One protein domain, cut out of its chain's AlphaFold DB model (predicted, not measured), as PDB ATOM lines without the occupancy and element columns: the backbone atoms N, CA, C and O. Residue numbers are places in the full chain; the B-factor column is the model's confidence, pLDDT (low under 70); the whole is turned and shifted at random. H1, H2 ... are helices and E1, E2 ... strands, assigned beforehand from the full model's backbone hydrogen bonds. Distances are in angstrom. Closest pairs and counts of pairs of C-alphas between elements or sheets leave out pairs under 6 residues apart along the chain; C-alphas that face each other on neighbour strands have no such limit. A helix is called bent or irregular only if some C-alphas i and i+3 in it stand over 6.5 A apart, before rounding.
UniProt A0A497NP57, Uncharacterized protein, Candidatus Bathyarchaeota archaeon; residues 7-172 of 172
ATOM      1  N   ARG A   7     202.180 272.157 248.612       71.81
ATOM      2  CA  ARG A   7     203.333 272.067 247.709       71.81
ATOM      3  C   ARG A   7     202.953 271.954 246.223       71.81
ATOM      4  O   ARG A   7     203.653 272.508 245.379       71.81
ATOM      5  N   GLU A   8     201.852 271.281 245.890       74.25
ATOM      6  CA  GLU A   8     201.362 271.140 244.508       74.25
ATOM      7  C   GLU A   8     200.725 272.436 244.003       74.25
ATOM      8  O   GLU A   8     201.007 272.871 242.885       74.25
ATOM      9  N   ARG A   9     199.958 273.119 244.864       72.50
ATOM     10  CA  ARG A   9     199.418 274.457 244.573       72.50
ATOM     11  C   ARG A   9     200.542 275.472 244.354       72.50
ATOM     12  O   ARG A   9     200.512 276.221 243.379       72.50
ATOM     13  N   ALA A  10     201.572 275.441 245.204       76.81
ATOM     14  CA  ALA A  10     202.749 276.294 245.061       76.81
ATOM     15  C   ALA A  10     203.498 276.041 243.741       76.81
ATOM     16  O   ALA A  10     203.878 276.992 243.061       76.81
ATOM     17  N   LYS A  11     203.660 274.775 243.329       83.69
ATOM     18  CA  LYS A  11     204.307 274.425 242.053       83.69
ATOM     19  C   LYS A  11     203.535 274.978 240.850       83.69
ATOM     20  O   LYS A  11     204.157 275.508 239.932       83.69
ATOM     21  N   GLY A  12     202.202 274.901 240.870       80.62
ATOM     22  CA  GLY A  12     201.353 275.469 239.817       80.62
ATOM     23  C   GLY A  12     201.511 276.986 239.686       80.62
ATOM     24  O   GLY A  12     201.708 277.496 238.583       80.62
ATOM     25  N   ILE A  13     201.513 277.698 240.815       83.06
ATOM     26  CA  ILE A  13     201.705 279.155 240.850       83.06
ATOM     27  C   ILE A  13     203.103 279.533 240.345       83.06
ATOM     28  O   ILE A  13     203.223 280.408 239.494       83.06
ATOM     29  N   ILE A  14     204.156 278.843 240.796       86.56
ATOM     30  CA  ILE A  14     205.540 279.119 240.370       86.56
ATOM     31  C   ILE A  14     205.704 278.949 238.857       86.56
ATOM     32  O   ILE A  14     206.325 279.790 238.211       86.56
ATOM     33  N   VAL A  15     205.134 277.892 238.269       88.00
ATOM     34  CA  VAL A  15     205.209 277.673 236.815       88.00
ATOM     35  C   VAL A  15     204.484 278.783 236.053       88.00
ATOM     36  O   VAL A  15     205.005 279.257 235.043       88.00
ATOM     37  N   ARG A  16     203.320 279.235 236.537       86.38
ATOM     38  CA  ARG A  16     202.586 280.362 235.937       86.38
ATOM     39  C   ARG A  16     203.378 281.663 236.016       86.38
ATOM     40  O   ARG A  16     203.521 282.342 235.006       86.38
ATOM     41  N   VAL A  17     203.967 281.968 237.172       90.69
ATOM     42  CA  VAL A  17     204.812 283.158 237.351       90.69
ATOM     43  C   VAL A  17     206.036 283.102 236.436       90.69
ATOM     44  O   VAL A  17     206.355 284.092 235.786       90.69
ATOM     45  N   LEU A  18     206.695 281.945 236.320       91.62
ATOM     46  CA  LEU A  18     207.851 281.786 235.436       91.62
ATOM     47  C   LEU A  18     207.477 281.994 233.962       91.62
ATOM     48  O   LEU A  18     208.187 282.698 233.247       91.62
ATOM     49  N   LYS A  19     206.347 281.429 233.517       91.81
ATOM     50  CA  LYS A  19     205.820 281.664 232.167       91.81
ATOM     51  C   LYS A  19     205.499 283.138 231.939       91.81
ATOM     52  O   LYS A  19     205.911 283.681 230.920       91.81
ATOM     53  N   ALA A  20     204.840 283.789 232.896       92.62
ATOM     54  CA  ALA A  20     204.505 285.205 232.808       92.62
ATOM     55  C   ALA A  20     205.754 286.094 232.750       92.62
ATOM     56  O   ALA A  20     205.807 287.011 231.937       92.62
ATOM     57  N   MET A  21     206.793 285.790 233.535       94.12
ATOM     58  CA  MET A  21     208.077 286.494 233.449       94.12
ATOM     59  C   MET A  21     208.730 286.317 232.079       94.12
ATOM     60  O   MET A  21     209.147 287.303 231.480       94.12
ATOM     61  N   LEU A  22     208.799 285.087 231.558       95.38
ATOM     62  CA  LEU A  22     209.367 284.826 230.232       95.38
ATOM     63  C   LEU A  22     208.587 285.562 229.136       95.38
ATOM     64  O   LEU A  22     209.192 286.223 228.294       95.38
ATOM     65  N   ALA A  23     207.256 285.504 229.180       95.31
ATOM     66  CA  ALA A  23     206.393 286.223 228.253       95.31
ATOM     67  C   ALA A  23     206.593 287.743 228.358       95.31
ATOM     68  O   ALA A  23     206.712 288.414 227.336       95.31
ATOM     69  N   GLY A  24     206.710 288.279 229.576       94.75
ATOM     70  CA  GLY A  24     206.992 289.691 229.831       94.75
ATOM     71  C   GLY A  24     208.354 290.140 229.298       94.75
ATOM     72  O   GLY A  24     208.448 291.195 228.679       94.75
ATOM     73  N   VAL A  25     209.403 289.327 229.463       96.69
ATOM     74  CA  VAL A  25     210.738 289.608 228.905       96.69
ATOM     75  C   VAL A  25     210.696 289.613 227.380       96.69
ATOM     76  O   VAL A  25     211.218 290.535 226.756       96.69
ATOM     77  N   ILE A  26     210.039 288.625 226.768       96.75
ATOM     78  CA  ILE A  26     209.869 288.572 225.311       96.75
ATOM     79  C   ILE A  26     209.102 289.806 224.829       96.75
ATOM     80  O   ILE A  26     209.534 290.460 223.883       96.75
ATOM     81  N   ALA A  27     208.008 290.159 225.504       95.75
ATOM     82  CA  ALA A  27     207.220 291.349 225.212       95.75
ATOM     83  C   ALA A  27     208.047 292.634 225.335       95.75
ATOM     84  O   ALA A  27     207.945 293.501 224.476       95.75
ATOM     85  N   TYR A  28     208.903 292.761 226.348       96.06
ATOM     86  CA  TYR A  28     209.784 293.919 226.504       96.06
ATOM     87  C   TYR A  28     210.807 294.011 225.367       96.06
ATOM     88  O   TYR A  28     211.011 295.081 224.790       96.06
ATOM     89  N   ILE A  29     211.421 292.885 224.994       95.62
ATOM     90  CA  ILE A  29     212.383 292.849 223.890       95.62
ATOM     91  C   ILE A  29     211.708 293.276 222.583       95.62
ATOM     92  O   ILE A  29     212.242 294.117 221.860       95.62
ATOM     93  N   THR A  30     210.525 292.740 222.287       94.50
ATOM     94  CA  THR A  30     209.825 293.028 221.031       94.50
ATOM     95  C   THR A  30     209.208 294.422 220.988       94.50
ATOM     96  O   THR A  30     209.242 295.055 219.938       94.50
ATOM     97  N   SER A  31     208.670 294.915 222.106       93.62
ATOM     98  CA  SER A  31     207.962 296.203 222.153       93.62
ATOM     99  C   SER A  31     208.855 297.407 222.444       93.62
ATOM    100  O   SER A  31     208.502 298.509 222.040       93.62
ATOM    101  N   TYR A  32     210.003 297.221 223.104       94.75
ATOM    102  CA  TYR A  32     210.916 298.312 223.454       94.75
ATOM    103  C   TYR A  32     212.286 298.163 222.804       94.75
ATOM    104  O   TYR A  32     212.716 299.040 222.060       94.75
ATOM    105  N   VAL A  33     212.976 297.047 223.064       93.38
ATOM    106  CA  VAL A  33     214.391 296.891 222.696       93.38
ATOM    107  C   VAL A  33     214.564 296.929 221.180       93.38
ATOM    108  O   VAL A  33     215.341 297.738 220.679       93.38
ATOM    109  N   ILE A  34     213.817 296.107 220.439       93.19
ATOM    110  CA  ILE A  34     213.916 296.053 218.974       93.19
ATOM    111  C   ILE A  34     213.591 297.421 218.341       93.19
ATOM    112  O   ILE A  34     214.440 297.929 217.606       93.19
ATOM    113  N   PRO A  35     212.444 298.073 218.634       89.69
ATOM    114  CA  PRO A  35     212.152 299.394 218.082       89.69
ATOM    115  C   PRO A  35     213.190 300.454 218.450       89.69
ATOM    116  O   PRO A  35     213.553 301.263 217.602       89.69
ATOM    117  N   GLN A  36     213.717 300.431 219.676       90.88
ATOM    118  CA  GLN A  36     214.734 301.386 220.112       90.88
ATOM    119  C   GLN A  36     216.053 301.211 219.348       90.88
ATOM    120  O   GLN A  36     216.685 302.204 218.991       90.88
ATOM    121  N   TYR A  37     216.470 299.977 219.061       92.31
ATOM    122  CA  TYR A  37     217.675 299.727 218.264       92.31
ATOM    123  C   TYR A  37     217.481 300.054 216.779       92.31
ATOM    124  O   TYR A  37     218.399 300.583 216.156       92.31
ATOM    125  N   LEU A  38     216.302 299.777 216.211       90.75
ATOM    126  CA  LEU A  38     216.018 300.035 214.794       90.75
ATOM    127  C   LEU A  38     215.737 301.514 214.501       90.75
ATOM    128  O   LEU A  38     216.181 302.039 213.482       90.75
ATOM    129  N   PHE A  39     215.009 302.189 215.390       86.88
ATOM    130  CA  PHE A  39     214.478 303.535 215.166       86.88
ATOM    131  C   PHE A  39     215.022 304.579 216.147       86.88
ATOM    132  O   PHE A  39     214.621 305.736 216.073       86.88
ATOM    133  N   GLY A  40     215.951 304.240 217.045       83.38
ATOM    134  CA  GLY A  40     216.432 305.155 218.091       83.38
ATOM    135  C   GLY A  40     216.989 306.483 217.571       83.38
ATOM    136  O   GLY A  40     216.752 307.530 218.172       83.38
ATOM    137  N   GLY A  41     217.679 306.468 216.425       80.12
ATOM    138  CA  GLY A  41     218.135 307.697 215.764       80.12
ATOM    139  C   GLY A  41     216.970 308.581 215.306       80.12
ATOM    140  O   GLY A  41     216.977 309.787 215.542       80.12
ATOM    141  N   LEU A  42     215.936 307.960 214.737       77.94
ATOM    142  CA  LEU A  42     214.721 308.624 214.269       77.94
ATOM    143  C   LEU A  42     213.908 309.211 215.435       77.94
ATOM    144  O   LEU A  42     213.476 310.358 215.381       77.94
ATOM    145  N   LEU A  43     213.764 308.452 216.524       80.81
ATOM    146  CA  LEU A  43     213.050 308.876 217.733       80.81
ATOM    147  C   LEU A  43     213.699 310.098 218.393       80.81
ATOM    148  O   LEU A  43     212.993 310.976 218.884       80.81
ATOM    149  N   ARG A  44     215.037 310.175 218.387       77.38
ATOM    150  CA  ARG A  44     215.781 311.336 218.900       77.38
ATOM    151  C   ARG A  44     215.654 312.545 217.984       77.38
ATOM    152  O   ARG A  44     215.417 313.639 218.480       77.38
ATOM    153  N   ALA A  45     215.768 312.342 216.670       72.81
ATOM    154  CA  ALA A  45     215.624 313.411 215.686       72.81
ATOM    155  C   ALA A  45     214.236 314.071 215.761       72.81
ATOM    156  O   ALA A  45     214.126 315.292 215.707       72.81
ATOM    157  N   PHE A  46     213.184 313.275 215.967       70.69
ATOM    158  CA  PHE A  46     211.817 313.782 216.106       70.69
ATOM    159  C   PHE A  46     211.447 314.255 217.514       70.69
ATOM    160  O   PHE A  46     210.447 314.951 217.674       70.69
ATOM    161  N   GLY A  47     212.248 313.936 218.534       68.25
ATOM    162  CA  GLY A  47     212.014 314.395 219.905       68.25
ATOM    163  C   GLY A  47     212.041 315.919 220.059       68.25
ATOM    164  O   GLY A  47     211.328 316.446 220.904       68.25
ATOM    165  N   GLY A  48     212.806 316.623 219.218       64.06
ATOM    166  CA  GLY A  48     212.888 318.090 219.225       64.06
ATOM    167  C   GLY A  48     211.810 318.808 218.404       64.06
ATOM    168  O   GLY A  48     211.728 320.028 218.470       64.06
ATOM    169  N   ALA A  49     210.996 318.077 217.635       63.53
ATOM    170  CA  ALA A  49     210.002 318.646 216.717       63.53
ATOM    171  C   ALA A  49     208.560 318.595 217.262       63.53
ATOM    172  O   ALA A  49     207.623 318.977 216.564       63.53
ATOM    173  N   MET A  50     208.364 318.098 218.489       65.00
ATOM    174  CA  MET A  50     207.044 317.989 219.115       65.00
ATOM    175  C   MET A  50     206.598 319.317 219.753       65.00
ATOM    176  O   MET A  50     207.420 320.010 220.359       65.00
ATOM    177  N   PRO A  51     205.297 319.657 219.693       65.75
ATOM    178  CA  PRO A  51     204.742 320.798 220.415       65.75
ATOM    179  C   PRO A  51     204.971 320.700 221.936       65.75
ATOM    180  O   PRO A  51     204.929 319.597 222.494       65.75
ATOM    181  N   PRO A  52     205.137 321.833 222.646       63.81
ATOM    182  CA  PRO A  52     205.249 321.840 224.103       63.81
ATOM    183  C   PRO A  52     204.031 321.176 224.764       63.81
ATOM    184  O   PRO A  52     202.895 321.584 224.530       63.81
ATOM    185  N   GLY A  53     204.268 320.160 225.600       69.12
ATOM    186  CA  GLY A  53     203.223 319.420 226.321       69.12
ATOM    187  C   GLY A  53     202.724 318.140 225.636       69.12
ATOM    188  O   GLY A  53     201.937 317.413 226.240       69.12
ATOM    189  N   ALA A  54     203.185 317.829 224.421       74.06
ATOM    190  CA  ALA A  54     202.959 316.528 223.792       74.06
ATOM    191  C   ALA A  54     204.010 315.500 224.250       74.06
ATOM    192  O   ALA A  54     205.163 315.856 224.500       74.06
ATOM    193  N   LEU A  55     203.623 314.221 224.342       81.19
ATOM    194  CA  LEU A  55     204.570 313.141 224.632       81.19
ATOM    195  C   LEU A  55     205.551 312.987 223.470       81.19
ATOM    196  O   LEU A  55     205.143 312.854 222.317       81.19
ATOM    197  N   THR A  56     206.845 312.950 223.772       83.94
ATOM    198  CA  THR A  56     207.883 312.719 222.765       83.94
ATOM    199  C   THR A  56     207.775 311.304 222.179       83.94
ATOM    200  O   THR A  56     207.290 310.385 222.845       83.94
ATOM    201  N   PRO A  57     208.297 311.051 220.962       83.94
ATOM    202  CA  PRO A  57     208.294 309.710 220.373       83.94
ATOM    203  C   PRO A  57     208.965 308.647 221.258       83.94
ATOM    204  O   PRO A  57     208.554 307.489 221.267       83.94
ATOM    205  N   SER A  58     209.978 309.042 222.037       86.38
ATOM    206  CA  SER A  58     210.652 308.145 222.984       86.38
ATOM    207  C   SER A  58     209.757 307.796 224.177       86.38
ATOM    208  O   SER A  58     209.703 306.637 224.584       86.38
ATOM    209  N   GLU A  59     209.020 308.767 224.718       89.44
ATOM    210  CA  GLU A  59     208.055 308.536 225.802       89.44
ATOM    211  C   GLU A  59     206.862 307.705 225.328       89.44
ATOM    212  O   GLU A  59     206.426 306.799 226.037       89.44
ATOM    213  N   LEU A  60     206.384 307.940 224.103       90.25
ATOM    214  CA  LEU A  60     205.359 307.113 223.465       90.25
ATOM    215  C   LEU A  60     205.814 305.658 223.326       90.25
ATOM    216  O   LEU A  60     205.031 304.750 223.599       90.25
ATOM    217  N   LEU A  61     207.077 305.421 222.956       91.56
ATOM    218  CA  LEU A  61     207.631 304.070 222.885       91.56
ATOM    219  C   LEU A  61     207.700 303.400 224.267       91.56
ATOM    220  O   LEU A  61     207.363 302.224 224.400       91.56
ATOM    221  N   VAL A  62     208.106 304.138 225.303       93.88
ATOM    222  CA  VAL A  62     208.109 303.631 226.687       93.88
ATOM    223  C   VAL A  62     206.687 303.292 227.139       93.88
ATOM    224  O   VAL A  62     206.466 302.228 227.722       93.88
ATOM    225  N   LEU A  63     205.714 304.154 226.842       94.38
ATOM    226  CA  LEU A  63     204.310 303.930 227.176       94.38
ATOM    227  C   LEU A  63     203.749 302.700 226.450       94.38
ATOM    228  O   LEU A  63     203.142 301.842 227.088       94.38
ATOM    229  N   PHE A  64     204.017 302.567 225.147       94.44
ATOM    230  CA  PHE A  64     203.660 301.389 224.358       94.44
ATOM    231  C   PHE A  64     204.210 300.107 224.982       94.44
ATOM    232  O   PHE A  64     203.457 299.171 225.255       94.44
ATOM    233  N   ALA A  65     205.513 300.079 225.262       96.31
ATOM    234  CA  ALA A  65     206.157 298.922 225.862       96.31
ATOM    235  C   ALA A  65     205.577 298.587 227.239       96.31
ATOM    236  O   ALA A  65     205.347 297.420 227.548       96.31
ATOM    237  N   THR A  66     205.280 299.607 228.043       97.06
ATOM    238  CA  THR A  66     204.664 299.436 229.363       97.06
ATOM    239  C   THR A  66     203.292 298.779 229.246       97.06
ATOM    240  O   THR A  66     203.036 297.799 229.940       97.06
ATOM    241  N   ILE A  67     202.439 299.263 228.337       96.19
ATOM    242  CA  ILE A  67     201.117 298.682 228.069       96.19
ATOM    243  C   ILE A  67     201.268 297.218 227.646       96.19
ATOM    244  O   ILE A  67     200.647 296.334 228.236       96.19
ATOM    245  N   VAL A  68     202.115 296.943 226.649       96.31
ATOM    246  CA  VAL A  68     202.294 295.590 226.107       96.31
ATOM    247  C   VAL A  68     202.802 294.632 227.183       96.31
ATOM    248  O   VAL A  68     202.193 293.587 227.392       96.31
ATOM    249  N   VAL A  69     203.864 294.992 227.907       97.25
ATOM    250  CA  VAL A  69     204.446 294.145 228.956       97.25
ATOM    251  C   VAL A  69     203.455 293.917 230.093       97.25
ATOM    252  O   VAL A  69     203.265 292.771 230.500       97.25
ATOM    253  N   PHE A  70     202.795 294.973 230.580       97.00
ATOM    254  CA  PHE A  70     201.810 294.867 231.656       97.00
ATOM    255  C   PHE A  70     200.701 293.882 231.294       97.00
ATOM    256  O   PHE A  70     200.462 292.925 232.031       97.00
ATOM    257  N   PHE A  71     200.059 294.071 230.137       95.69
ATOM    258  CA  PHE A  71     198.970 293.196 229.728       95.69
ATOM    259  C   PHE A  71     199.452 291.781 229.413       95.69
ATOM    260  O   PHE A  71     198.775 290.833 229.794       95.69
ATOM    261  N   THR A  72     200.615 291.593 228.781       95.88
ATOM    262  CA  THR A  72     201.161 290.248 228.534       95.88
ATOM    263  C   THR A  72     201.389 289.484 229.836       95.88
ATOM    264  O   THR A  72     200.979 288.329 229.945       95.88
ATOM    265  N   VAL A  73     201.998 290.123 230.839       95.81
ATOM    266  CA  VAL A  73     202.228 289.498 232.148       95.81
ATOM    267  C   VAL A  73     200.902 289.228 232.859       95.81
ATOM    268  O   VAL A  73     200.706 288.130 233.375       95.81
ATOM    269  N   ALA A  74     199.982 290.196 232.866       94.44
ATOM    270  CA  ALA A  74     198.687 290.055 233.525       94.44
ATOM    271  C   ALA A  74     197.862 288.908 232.919       94.44
ATOM    272  O   ALA A  74     197.384 288.053 233.660       94.44
ATOM    273  N   ILE A  75     197.770 288.839 231.586       92.25
ATOM    274  CA  ILE A  75     197.060 287.780 230.855       92.25
ATOM    275  C   ILE A  75     197.646 286.409 231.208       92.25
ATOM    276  O   ILE A  75     196.896 285.527 231.621       92.25
ATOM    277  N   GLU A  76     198.972 286.242 231.141       93.06
ATOM    278  CA  GLU A  76     199.622 284.951 231.421       93.06
ATOM    279  C   GLU A  76     199.490 284.531 232.899       93.06
ATOM    280  O   GLU A  76     199.366 283.342 233.199       93.06
ATOM    281  N   LEU A  77     199.457 285.484 233.840       90.31
ATOM    282  CA  LEU A  77     199.180 285.200 235.255       90.31
ATOM    283  C   LEU A  77     197.733 284.754 235.483       90.31
ATOM    284  O   LEU A  77     197.480 283.874 236.308       90.31
ATOM    285  N   THR A  78     196.792 285.352 234.754       89.75
ATOM    286  CA  THR A  78     195.361 285.017 234.816       89.75
ATOM    287  C   THR A  78     194.951 283.892 233.876       89.75
ATOM    288  O   THR A  78     193.758 283.646 233.707       89.75
ATOM    289  N   ARG A  79     195.917 283.211 233.263       85.31
ATOM    290  CA  ARG A  79     195.654 282.176 232.272       85.31
ATOM    291  C   ARG A  79     194.788 281.052 232.845       85.31
ATOM    292  O   ARG A  79     194.956 280.666 234.009       85.31
ATOM    293  N   ASP A  80     193.871 280.545 232.027       82.81
ATOM    294  CA  ASP A  80     192.829 279.576 232.404       82.81
ATOM    295  C   ASP A  80     191.743 280.162 233.335       82.81
ATOM    296  O   ASP A  80     191.085 279.441 234.092       82.81
ATOM    297  N   THR A  81     191.563 281.487 233.330       83.69
ATOM    298  CA  THR A  81     190.497 282.164 234.081       83.69
ATOM    299  C   THR A  81     189.714 283.119 233.184       83.69
ATOM    300  O   THR A  81     190.196 283.575 232.151       83.69
ATOM    301  N   VAL A  82     188.512 283.505 233.622       80.50
ATOM    302  CA  VAL A  82     187.675 284.491 232.914       80.50
ATOM    303  C   VAL A  82     188.392 285.848 232.774       80.50
ATOM    304  O   VAL A  82     188.163 286.579 231.810       80.50
ATOM    305  N   PHE A  83     189.314 286.174 233.692       85.00
ATOM    306  CA  PHE A  83     190.102 287.409 233.633       85.00
ATOM    307  C   PHE A  83     191.078 287.459 232.455       85.00
ATOM    308  O   PHE A  83     191.372 288.559 231.993       85.00
ATOM    309  N   GLU A  84     191.523 286.314 231.926       87.94
ATOM    310  CA  GLU A  84     192.388 286.259 230.740       87.94
ATOM    311  C   GLU A  84     191.734 286.985 229.557       87.94
ATOM    312  O   GLU A  84     192.343 287.839 228.910       87.94
ATOM    313  N   HIS A  85     190.449 286.707 229.336       85.88
ATOM    314  CA  HIS A  85     189.661 287.265 228.245       85.88
ATOM    315  C   HIS A  85     189.395 288.758 228.448       85.88
ATOM    316  O   HIS A  85     189.566 289.552 227.522       85.88
ATOM    317  N   ALA A  86     189.035 289.156 229.671       87.62
ATOM    318  CA  ALA A  86     188.814 290.559 230.006       87.62
ATOM    319  C   ALA A  86     190.093 291.398 229.828       87.62
ATOM    320  O   ALA A  86     190.040 292.492 229.266       87.62
ATOM    321  N   LEU A  87     191.250 290.876 230.249       91.69
ATOM    322  CA  LEU A  87     192.542 291.544 230.088       91.69
ATOM    323  C   LEU A  87     193.008 291.577 228.630       91.69
ATOM    324  O   LEU A  87     193.586 292.579 228.217       91.69
ATOM    325  N   ALA A  88     192.735 290.539 227.837       89.31
ATOM    326  CA  ALA A  88     193.028 290.536 226.404       89.31
ATOM    327  C   ALA A  88     192.223 291.610 225.652       89.31
ATOM    328  O   ALA A  88     192.789 292.383 224.879       89.31
ATOM    329  N   ILE A  89     190.924 291.725 225.941       88.12
ATOM    330  CA  ILE A  89     190.072 292.783 225.380       88.12
ATOM    331  C   ILE A  89     190.550 294.158 225.861       88.12
ATOM    332  O   ILE A  89     190.710 295.074 225.056       88.12
ATOM    333  N   GLY A  90     190.834 294.291 227.161       92.31
ATOM    334  CA  GLY A  90     191.368 295.516 227.752       92.31
ATOM    335  C   GLY A  90     192.652 295.974 227.064       92.31
ATOM    336  O   GLY A  90     192.744 297.132 226.668       92.31
ATOM    337  N   ARG A  91     193.593 295.054 226.822       94.31
ATOM    338  CA  ARG A  91     194.834 295.315 226.085       94.31
ATOM    339  C   ARG A  91     194.558 295.897 224.707       94.31
ATOM    340  O   ARG A  91     195.146 296.917 224.358       94.31
ATOM    341  N   ALA A  92     193.691 295.254 223.930       90.31
ATOM    342  CA  ALA A  92     193.403 295.679 222.567       90.31
ATOM    343  C   ALA A  92     192.706 297.051 222.534       90.31
ATOM    344  O   ALA A  92     193.051 297.900 221.717       90.31
ATOM    345  N   ILE A  93     191.798 297.324 223.478       91.50
ATOM    346  CA  ILE A  93     191.177 298.649 223.634       91.50
ATOM    347  C   ILE A  93     192.219 299.701 224.040       91.50
ATOM    348  O   ILE A  93     192.256 300.787 223.467       91.50
ATOM    349  N   THR A  94     193.090 299.403 225.007       94.06
ATOM    350  CA  THR A  94     194.149 300.333 225.424       94.06
ATOM    351  C   THR A  94     195.108 300.634 224.273       94.06
ATOM    352  O   THR A  94     195.434 301.797 224.044       94.06
ATOM    353  N   LEU A  95     195.522 299.614 223.515       92.56
ATOM    354  CA  LEU A  95     196.371 299.788 222.336       92.56
ATOM    355  C   LEU A  95     195.669 300.590 221.239       92.56
ATOM    356  O   LEU A  95     196.295 301.461 220.642       92.56
ATOM    357  N   LEU A  96     194.373 300.371 221.018       90.12
ATOM    358  CA  LEU A  96     193.576 301.162 220.084       90.12
ATOM    359  C   LEU A  96     193.631 302.660 220.421       90.12
ATOM    360  O   LEU A  96     193.996 303.467 219.566       90.12
ATOM    361  N   PHE A  97     193.319 303.036 221.667       90.62
ATOM    362  CA  PHE A  97     193.388 304.436 222.102       90.62
ATOM    363  C   PHE A  97     194.810 304.992 222.040       90.62
ATOM    364  O   PHE A  97     195.004 306.126 221.600       90.62
ATOM    365  N   PHE A  98     195.803 304.186 222.426       91.56
ATOM    366  CA  PHE A  98     197.207 304.555 222.315       91.56
ATOM    367  C   PHE A  98     197.588 304.895 220.869       91.56
ATOM    368  O   PHE A  98     198.181 305.943 220.642       91.56
ATOM    369  N   PHE A  99     197.224 304.068 219.886       88.62
ATOM    370  CA  PHE A  99     197.573 304.316 218.485       88.62
ATOM    371  C   PHE A  99     196.859 305.535 217.905       88.62
ATOM    372  O   PHE A  99     197.480 306.299 217.170       88.62
ATOM    373  N   ILE A 100     195.590 305.756 218.261       86.75
ATOM    374  CA  ILE A 100     194.852 306.961 217.858       86.75
ATOM    375  C   ILE A 100     195.557 308.218 218.385       86.75
ATOM    376  O   ILE A 100     195.769 309.165 217.628       86.75
ATOM    377  N   TYR A 101     195.959 308.204 219.661       87.12
ATOM    378  CA  TYR A 101     196.688 309.305 220.286       87.12
ATOM    379  C   TYR A 101     198.079 309.501 219.667       87.12
ATOM    380  O   TYR A 101     198.408 310.598 219.221       87.12
ATOM    381  N   ALA A 102     198.883 308.438 219.594       84.19
ATOM    382  CA  ALA A 102     200.265 308.488 219.121       84.19
ATOM    383  C   ALA A 102     200.376 308.910 217.649       84.19
ATOM    384  O   ALA A 102     201.351 309.550 217.266       84.19
ATOM    385  N   ALA A 103     199.379 308.577 216.827       82.00
ATOM    386  CA  ALA A 103     199.332 308.982 215.425       82.00
ATOM    387  C   ALA A 103     198.772 310.399 215.210       82.00
ATOM    388  O   ALA A 103     198.670 310.823 214.060       82.00
ATOM    389  N   GLY A 104     198.345 311.111 216.263       77.94
ATOM    390  CA  GLY A 104     197.733 312.438 216.136       77.94
ATOM    391  C   GLY A 104     196.480 312.447 215.250       77.94
ATOM    392  O   GLY A 104     196.205 313.437 214.581       77.94
ATOM    393  N   GLY A 105     195.753 311.325 215.177       66.81
ATOM    394  CA  GLY A 105     194.625 311.157 214.253       66.81
ATOM    395  C   GLY A 105     194.997 310.778 212.812       66.81
ATOM    396  O   GLY A 105     194.102 310.676 211.978       66.81
ATOM    397  N   GLY A 106     196.275 310.514 212.515       64.69
ATOM    398  CA  GLY A 106     196.740 309.988 211.226       64.69
ATOM    399  C   GLY A 106     197.617 310.943 210.420       64.69
ATOM    400  O   GLY A 106     198.190 310.514 209.424       64.69
ATOM    401  N   VAL A 107     197.785 312.196 210.844       69.44
ATOM    402  CA  VAL A 107     198.632 313.177 210.151       69.44
ATOM    403  C   VAL A 107     199.690 313.700 211.111       69.44
ATOM    404  O   VAL A 107     199.372 314.262 212.156       69.44
ATOM    405  N   VAL A 108     200.959 313.516 210.749       71.75
ATOM    406  CA  VAL A 108     202.102 313.999 211.529       71.75
ATOM    407  C   VAL A 108     202.749 315.156 210.779       71.75
ATOM    408  O   VAL A 108     203.241 314.976 209.663       71.75
ATOM    409  N   HIS A 109     202.752 316.338 211.395       68.00
ATOM    410  CA  HIS A 109     203.437 317.522 210.880       68.00
ATOM    411  C   HIS A 109     204.816 317.645 211.521       68.00
ATOM    412  O   HIS A 109     204.956 317.594 212.741       68.00
ATOM    413  N   LEU A 110     205.835 317.799 210.685       67.44
ATOM    414  CA  LEU A 110     207.227 317.909 211.085       67.44
ATOM    415  C   LEU A 110     207.799 319.195 210.521       67.44
ATOM    416  O   LEU A 110     207.997 319.313 209.314       67.44
ATOM    417  N   THR A 111     208.101 320.144 211.396       67.06
ATOM    418  CA  THR A 111     208.782 321.378 211.014       67.06
ATOM    419  C   THR A 111     210.273 321.214 211.282       67.06
ATOM    420  O   THR A 111     210.719 321.199 212.426       67.06
ATOM    421  N   LEU A 112     211.056 321.067 210.218       67.44
ATOM    422  CA  LEU A 112     212.512 321.093 210.279       67.44
ATOM    423  C   LEU A 112     212.955 322.552 210.299       67.44
ATOM    424  O   LEU A 112     212.808 323.248 209.298       67.44
ATOM    425  N   THR A 113     213.477 323.028 211.425       65.62
ATOM    426  CA  THR A 113     214.009 324.389 211.555       65.62
ATOM    427  C   THR A 113     215.515 324.436 211.256       65.62
ATOM    428  O   THR A 113     216.194 323.407 211.316       65.62
ATOM    429  N   PRO A 114     216.083 325.622 210.959       61.44
ATOM    430  CA  PRO A 114     217.513 325.758 210.678       61.44
ATOM    431  C   PRO A 114     218.456 325.333 211.806       61.44
ATOM    432  O   PRO A 114     219.605 324.979 211.551       61.44
ATOM    433  N   GLU A 115     217.953 325.278 213.039       63.03
ATOM    434  CA  GLU A 115     218.667 324.750 214.207       63.03
ATOM    435  C   GLU A 115     218.984 323.246 214.087       63.03
ATOM    436  O   GLU A 115     219.900 322.751 214.739       63.03
ATOM    437  N   LEU A 116     218.285 322.529 213.198       60.78
ATOM    438  CA  LEU A 116     218.527 321.125 212.847       60.78
ATOM    439  C   LEU A 116     219.441 320.957 211.613       60.78
ATOM    440  O   LEU A 116     219.561 319.853 211.084       60.78
ATOM    441  N   GLY A 117     220.098 322.028 211.149       62.31
ATOM    442  CA  GLY A 117     221.081 321.978 210.057       62.31
ATOM    443  C   GLY A 117     220.500 322.114 208.645       62.31
ATOM    444  O   GLY A 117     221.189 321.808 207.672       62.31
ATOM    445  N   VAL A 118     219.250 322.573 208.513       67.06
ATOM    446  CA  VAL A 118     218.590 322.800 207.216       67.06
ATOM    447  C   VAL A 118     218.606 324.298 206.868       67.06
ATOM    448  O   VAL A 118     218.165 325.108 207.673       67.06
ATOM    449  N   PRO A 119     219.067 324.724 205.679       63.88
ATOM    450  CA  PRO A 119     219.213 326.151 205.362       63.88
ATOM    451  C   PRO A 119     217.890 326.936 205.285       63.88
ATOM    452  O   PRO A 119     217.904 328.162 205.375       63.88
ATOM    453  N   VAL A 120     216.754 326.254 205.127       74.69
ATOM    454  CA  VAL A 120     215.412 326.851 205.056       74.69
ATOM    455  C   VAL A 120     214.469 325.991 205.899       74.69
ATOM    456  O   VAL A 120     214.589 324.766 205.833       74.69
ATOM    457  N   PRO A 121     213.546 326.581 206.685       70.75
ATOM    458  CA  PRO A 121     212.541 325.800 207.389       70.75
ATOM    459  C   PRO A 121     211.709 324.980 206.396       70.75
ATOM    460  O   PRO A 121     211.141 325.534 205.454       70.75
ATOM    461  N   MET A 122     211.661 323.662 206.591       71.44
ATOM    462  CA  MET A 122     210.890 322.743 205.748       71.44
ATOM    463  C   MET A 122     209.795 322.081 206.573       71.44
ATOM    464  O   MET A 122     210.070 321.513 207.627       71.44
ATOM    465  N   GLU A 123     208.567 322.104 206.067       73.75
ATOM    466  CA  GLU A 123     207.453 321.361 206.649       73.75
ATOM    467  C   GLU A 123     207.258 320.049 205.892       73.75
ATOM    468  O   GLU A 123     206.958 320.027 204.698       73.75
ATOM    469  N   ILE A 124     207.438 318.937 206.596       75.25
ATOM    470  CA  ILE A 124     207.153 317.598 206.099       75.25
ATOM    471  C   ILE A 124     205.853 317.147 206.750       75.25
ATOM    472  O   ILE A 124     205.740 317.098 207.971       75.25
ATOM    473  N   THR A 125     204.867 316.795 205.933       76.00
ATOM    474  CA  THR A 125     203.628 316.186 206.419       76.00
ATOM    475  C   THR A 125     203.617 314.720 206.027       76.00
ATOM    476  O   THR A 125     203.733 314.384 204.849       76.00
ATOM    477  N   ILE A 126     203.489 313.846 207.020       79.19
ATOM    478  CA  ILE A 126     203.354 312.407 206.820       79.19
ATOM    479  C   ILE A 126     201.898 312.044 207.083       79.19
ATOM    480  O   ILE A 126     201.427 312.106 208.219       79.19
ATOM    481  N   ASP A 127     201.191 311.655 206.024       81.56
ATOM    482  CA  ASP A 127     199.851 311.084 206.131       81.56
ATOM    483  C   ASP A 127     199.961 309.575 206.396       81.56
ATOM    484  O   ASP A 127     200.184 308.756 205.501       81.56
ATOM    485  N   ALA A 128     199.825 309.219 207.667       82.50
ATOM    486  CA  ALA A 128     199.760 307.857 208.166       82.50
ATOM    487  C   ALA A 128     198.311 307.384 208.380       82.50
ATOM    488  O   ALA A 128     198.105 306.326 208.974       82.50
ATOM    489  N   THR A 129     197.297 308.104 207.887       85.69
ATOM    490  CA  THR A 129     195.875 307.793 208.121       85.69
ATOM    491  C   THR A 129     195.538 306.371 207.684       85.69
ATOM    492  O   THR A 129     194.914 305.615 208.426       85.69
ATOM    493  N   LYS A 130     196.023 305.947 206.510       86.38
ATOM    494  CA  LYS A 130     195.813 304.578 206.004       86.38
ATOM    495  C   LYS A 130     196.437 303.518 206.913       86.38
ATOM    496  O   LYS A 130     195.827 302.479 207.156       86.38
ATOM    497  N   LEU A 131     197.638 303.790 207.425       85.38
ATOM    498  CA  LEU A 131     198.329 302.899 208.354       85.38
ATOM    499  C   LEU A 131     197.571 302.823 209.685       85.38
ATOM    500  O   LEU A 131     197.367 301.730 210.205       85.38
ATOM    501  N   LEU A 132     197.096 303.963 210.192       85.69
ATOM    502  CA  LEU A 132     196.282 304.028 211.400       85.69
ATOM    503  C   LEU A 132     195.001 303.201 211.242       85.69
ATOM    504  O   LEU A 132     194.718 302.375 212.102       85.69
ATOM    505  N   PHE A 133     194.278 303.334 210.127       87.12
ATOM    506  CA  PHE A 133     193.095 302.508 209.852       87.12
ATOM    507  C   PHE A 133     193.413 301.011 209.823       87.12
ATOM    508  O   PHE A 133     192.648 300.217 210.369       87.12
ATOM    509  N   MET A 134     194.545 300.615 209.235       90.50
ATOM    510  CA  MET A 134     194.980 299.216 209.229       90.50
ATOM    511  C   MET A 134     195.260 298.708 210.651       90.50
ATOM    512  O   MET A 134     194.780 297.640 211.025       90.50
ATOM    513  N   ILE A 135     195.980 299.487 211.462       87.44
ATOM    514  CA  ILE A 135     196.290 299.147 212.858       87.44
ATOM    515  C   ILE A 135     195.010 299.064 213.698       87.44
ATOM    516  O   ILE A 135     194.829 298.115 214.460       87.44
ATOM    517  N   VAL A 136     194.100 300.026 213.543       87.06
ATOM    518  CA  VAL A 136     192.784 300.032 214.196       87.06
ATOM    519  C   VAL A 136     192.001 298.776 213.815       87.06
ATOM    520  O   VAL A 136     191.499 298.082 214.695       87.06
ATOM    521  N   GLY A 137     191.961 298.430 212.526       88.00
ATOM    522  CA  GLY A 137     191.302 297.219 212.038       88.00
ATOM    523  C   GLY A 137     191.867 295.942 212.663       88.00
ATOM    524  O   GLY A 137     191.101 295.094 213.112       88.00
ATOM    525  N   ILE A 138     193.195 295.825 212.765       89.38
ATOM    526  CA  ILE A 138     193.851 294.682 213.420       89.38
ATOM    527  C   ILE A 138     193.466 294.601 214.906       89.38
ATOM    528  O   ILE A 138     193.124 293.517 215.375       89.38
ATOM    529  N   ASN A 139     193.452 295.726 215.631       86.00
ATOM    530  CA  ASN A 139     193.026 295.744 217.037       86.00
ATOM    531  C   ASN A 139     191.553 295.328 217.192       86.00
ATOM    532  O   ASN A 139     191.222 294.565 218.096       86.00
ATOM    533  N   LEU A 140     190.664 295.771 216.295       86.94
ATOM    534  CA  LEU A 140     189.258 295.347 216.297       86.94
ATOM    535  C   LEU A 140     189.109 293.843 216.034       86.94
ATOM    536  O   LEU A 140     188.293 293.186 216.680       86.94
ATOM    537  N   LEU A 141     189.905 293.288 215.116       88.69
ATOM    538  CA  LEU A 141     189.930 291.846 214.859       88.69
ATOM    539  C   LEU A 141     190.421 291.062 216.081       88.69
ATOM    540  O   LEU A 141     189.865 290.008 216.388       88.69
ATOM    541  N   GLU A 142     191.422 291.575 216.799       85.50
ATOM    542  CA  GLU A 142     191.911 290.969 218.041       85.50
ATOM    543  C   GLU A 142     190.818 290.954 219.122       85.50
ATOM    544  O   GLU A 142     190.557 289.902 219.705       85.50
ATOM    545  N   ILE A 143     190.093 292.068 219.303       87.12
ATOM    546  CA  ILE A 143     188.928 292.143 220.204       87.12
ATOM    547  C   ILE A 143     187.865 291.117 219.797       87.12
ATOM    548  O   ILE A 143     187.386 290.360 220.641       87.12
ATOM    549  N   GLY A 144     187.510 291.064 218.510       85.38
ATOM    550  CA  GLY A 144     186.518 290.124 217.990       85.38
ATOM    551  C   GLY A 144     186.904 288.669 218.252       85.38
ATOM    552  O   GLY A 144     186.084 287.888 218.731       85.38
ATOM    553  N   LYS A 145     188.172 288.314 218.021       87.12
ATOM    554  CA  LYS A 145     188.703 286.981 218.329       87.12
ATOM    555  C   LYS A 145     188.583 286.665 219.821       87.12
ATOM    556  O   LYS A 145     188.069 285.604 220.167       87.12
ATOM    557  N   SER A 146     189.022 287.572 220.695       84.06
ATOM    558  CA  SER A 146     188.937 287.381 222.147       84.06
ATOM    559  C   SER A 146     187.495 287.229 222.636       84.06
ATOM    560  O   SER A 146     187.236 286.397 223.503       84.06
ATOM    561  N   LEU A 147     186.547 287.973 222.058       86.81
ATOM    562  CA  LEU A 147     185.121 287.848 222.370       86.81
ATOM    563  C   LEU A 147     184.558 286.484 221.961       86.81
ATOM    564  O   LEU A 147     183.887 285.840 222.764       86.81
ATOM    565  N   VAL A 148     184.850 286.019 220.742       87.69
ATOM    566  CA  VAL A 148     184.391 284.702 220.267       87.69
ATOM    567  C   VAL A 148     184.943 283.581 221.147       87.69
ATOM    568  O   VAL A 148     184.195 282.682 221.528       87.69
ATOM    569  N   SER A 149     186.224 283.652 221.523       85.25
ATOM    570  CA  SER A 149     186.828 282.690 222.452       85.25
ATOM    571  C   SER A 149     186.144 282.695 223.821       85.25
ATOM    572  O   SER A 149     185.832 281.623 224.335       85.25
ATOM    573  N   ALA A 150     185.827 283.874 224.366       85.50
ATOM    574  CA  ALA A 150     185.127 283.986 225.644       85.50
ATOM    575  C   ALA A 150     183.727 283.355 225.591       85.50
ATOM    576  O   ALA A 150     183.341 282.622 226.498       85.50
ATOM    577  N   VAL A 151     182.970 283.617 224.519       87.12
ATOM    578  CA  VAL A 151     181.627 283.042 224.331       87.12
ATOM    579  C   VAL A 151     181.700 281.522 224.236       87.12
ATOM    580  O   VAL A 151     180.931 280.842 224.909       87.12
ATOM    581  N   TYR A 152     182.643 280.989 223.456       89.50
ATOM    582  CA  TYR A 152     182.828 279.545 223.324       89.50
ATOM    583  C   TYR A 152     183.136 278.880 224.672       89.50
ATOM    584  O   TYR A 152     182.522 277.869 225.009       89.50
ATOM    585  N   GLU A 153     184.026 279.469 225.478       85.19
ATOM    586  CA  GLU A 153     184.359 278.927 226.798       85.19
ATOM    587  C   GLU A 153     183.154 278.953 227.753       85.19
ATOM    588  O   GLU A 153     182.937 278.003 228.509       85.19
ATOM    589  N   ILE A 154     182.345 280.018 227.715       87.06
ATOM    590  CA  ILE A 154     181.120 280.113 228.516       87.06
ATOM    591  C   ILE A 154     180.115 279.040 228.084       87.06
ATOM    592  O   ILE A 154     179.598 278.329 228.943       87.06
ATOM    593  N   SER A 155     179.872 278.876 226.781       87.75
ATOM    594  CA  SER A 155     178.972 277.838 226.260       87.75
ATOM    595  C   SER A 155     179.419 276.434 226.672       87.75
ATOM    596  O   SER A 155     178.627 275.672 227.215       87.75
ATOM    597  N   GLU A 156     180.707 276.116 226.525       88.81
ATOM    598  CA  GLU A 156     181.247 274.807 226.905       88.81
ATOM    599  C   GLU A 156     181.182 274.559 228.427       88.81
ATOM    600  O   GLU A 156     181.106 273.422 228.896       88.81
ATOM    601  N   ARG A 157     181.243 275.613 229.254       87.19
ATOM    602  CA  ARG A 157     181.011 275.490 230.703       87.19
ATOM    603  C   ARG A 157     179.550 275.168 231.015       87.19
ATOM    604  O   ARG A 157     179.325 274.281 231.833       87.19
ATOM    605  N   VAL A 158     178.600 275.831 230.356       90.62
ATOM    606  CA  VAL A 158     177.157 275.603 230.547       90.62
ATOM    607  C   VAL A 158     176.768 274.176 230.165       90.62
ATOM    608  O   VAL A 158     176.117 273.499 230.957       90.62
ATOM    609  N   ASP A 159     177.231 273.680 229.016       89.00
ATOM    610  CA  ASP A 159     176.934 272.309 228.571       89.00
ATOM    611  C   ASP A 159     177.439 271.266 229.582       89.00
ATOM    612  O   ASP A 159     176.712 270.353 229.975       89.00
ATOM    613  N   ARG A 160     178.662 271.452 230.098       89.75
ATOM    614  CA  ARG A 160     179.237 270.570 231.127       89.75
ATOM    615  C   ARG A 160     178.498 270.635 232.462       89.75
ATOM    616  O   ARG A 160     178.509 269.655 233.206       89.75
ATOM    617  N   GLU A 161     177.928 271.780 232.823       87.88
ATOM    618  CA  GLU A 161     177.115 271.910 234.036       87.88
ATOM    619  C   GLU A 161     175.777 271.181 233.883       87.88
ATOM    620  O   GLU A 161     175.428 270.398 234.767       87.88
ATOM    621  N   LEU A 162     175.110 271.332 232.734       89.31
ATOM    622  CA  LEU A 162     173.884 270.603 232.398       89.31
ATOM    623  C   LEU A 162     174.082 269.082 232.406       89.31
ATOM    624  O   LEU A 162     173.297 268.367 233.027       89.31
ATOM    625  N   GLU A 163     175.147 268.572 231.778       90.50
ATOM    626  CA  GLU A 163     175.454 267.133 231.790       90.50
ATOM    627  C   GLU A 163     175.655 266.605 233.217       90.50
ATOM    628  O   GLU A 163     175.127 265.553 233.585       90.50
ATOM    629  N   ARG A 164     176.369 267.359 234.063       88.75
ATOM    630  CA  ARG A 164     176.598 266.984 235.468       88.75
ATOM    631  C   ARG A 164     175.320 267.001 236.298       88.75
ATOM    632  O   ARG A 164     175.215 266.213 237.237       88.75
ATOM    633  N   GLU A 165     174.388 267.909 236.025       89.00
ATOM    634  CA  GLU A 165     173.083 267.924 236.690       89.00
ATOM    635  C   GLU A 165     172.242 266.716 236.278       89.00
ATOM    636  O   GLU A 165     171.743 266.005 237.151       89.00
ATOM    637  N   LEU A 166     172.202 266.399 234.983       90.12
ATOM    638  CA  LEU A 166     171.492 265.232 234.461       90.12
ATOM    639  C   LEU A 166     172.034 263.914 235.047       90.12
ATOM    640  O   LEU A 166     171.270 263.050 235.477       90.12
ATOM    641  N   GLU A 167     173.361 263.765 235.135       90.38
ATOM    642  CA  GLU A 167     173.996 262.599 235.766       90.38
ATOM    643  C   GLU A 167     173.671 262.474 237.262       90.38
ATOM    644  O   GLU A 167     173.600 261.362 237.793       90.38
ATOM    645  N   ARG A 168     173.493 263.598 237.969       87.25
ATOM    646  CA  ARG A 168     173.098 263.595 239.387       87.25
ATOM    647  C   ARG A 168     171.641 263.188 239.563       87.25
ATOM    648  O   ARG A 168     171.349 262.500 240.538       87.25
ATOM    649  N   GLU A 169     170.758 263.596 238.656       87.69
ATOM    650  CA  GLU A 169     169.352 263.183 238.669       87.69
ATOM    651  C   GLU A 169     169.193 261.694 238.354       87.69
ATOM    652  O   GLU A 169     168.481 261.005 239.072       87.69
ATOM    653  N   LEU A 170     169.927 261.167 237.370       85.25
ATOM    654  CA  LEU A 170     169.901 259.739 237.015       85.25
ATOM    655  C   LEU A 170     170.463 258.806 238.103       85.25
ATOM    656  O   LEU A 170     170.222 257.600 238.066       85.25
ATOM    657  N   ARG A 171     171.253 259.334 239.044       81.94
ATOM    658  CA  ARG A 171     171.827 258.576 240.169       81.94
ATOM    659  C   ARG A 171     170.998 258.655 241.458       81.94
ATOM    660  O   ARG A 171     171.421 258.064 242.453       81.94
ATOM    661  N   ARG A 172     169.886 259.396 241.468       68.62
ATOM    662  CA  ARG A 172     168.903 259.405 242.563       68.62
ATOM    663  C   ARG A 172     167.786 258.410 242.295       68.62
ATOM    664  O   ARG A 172     167.297 257.858 243.304       68.62
TER     665      ARG A 172
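This is residues 7 to 172 of the 172 residues of an uncharacterized protein of Candidatus Bathyarchaeota archaeon (UniProt A0A497NP57). Four helices lie side by side in a row, H1, H2, H3, H4, each running opposite ways to the one before, and a two-stranded hairpin, E1 and E2, sits at one end of the row between H3 and H4. At the other end residues 155 to 172, mostly the last part of H4, stick out as a long arm, and residues 7 to 12 of H1 stick out as well. The printed part has 166 residues, with four named helices and two named strands in the order H1 H2 H3 E1 E2 H4; the class is mostly helix and the sheet, E1 - E2, is antiparallel. The whole is only just loose, close to extended, with a radius of gyration of the C-alphas of 22.8 A and spans of 91 by 36 by 24 A.

E1, residues 107 to 112, and E2, residues 122 to 127, form a hairpin of antiparallel neighbours at 163 degrees; N 110 and O 124 are within hydrogen-bond range at 2.8 A, as are N 126 and O 108 at 2.9 A. After a tight link comes H4, residues 129 to 170, whose residues 132 to 150 alone touch H3, residues 82 to 102. The closest C-alphas of H3 and H4 are those of Ile 89 and Ile 143, 5.3 A apart, and the tilt is shallow at 10 degrees, opposite ways. H3 forms a helical hairpin with H2, residues 57 to 77, at a shallow tilt of 8 degrees; their closest C-alphas, of Ile 75 and Glu 84, are 4.9 A apart. H2 forms another helical hairpin with H1, residues 7 to 47, at a shallow tilt of 14 degrees; their closest C-alphas, of Ala 20 and Val 73, are 4.9 A apart. The helix packing is mostly aligned, the lines of touching helices standing at shallow tilts. H1 and H3 are apart, as are H2 and H4, and H1 and H4. Every O i to N i+4 pair is within hydrogen-bond range in H2, H3 and H4, and 33 of 37 are in H1.

H4 measures 61.8 A from first to last C-alpha, ending at C-alpha 170 (169.901, 259.739, 237.015). H1 measures 51.4 A and begins at C-alpha 7 (203.333, 272.067, 247.709); it has a kink of 79 degrees near residue 41 and is irregular, with C-alphas 38 and 41 8.0 A apart. H2 measures 30.1 A and H3 30.4 A. E1 measures 16.0 A, from C-alpha 107 (198.632, 313.177, 210.151), and E2 16.1 A.

The C-alphas of Pro 119 and Arg 172, the two farthest apart, are 91.5 A from each other. Without the stretches that stand free, the body spans 62 by 30 by 24 A. The printed part has no cut and no long link. The mean pLDDT of the printed part is 84.5; it is under 70 at residues 47 to 53, 105 to 107, 109 to 119 and 172.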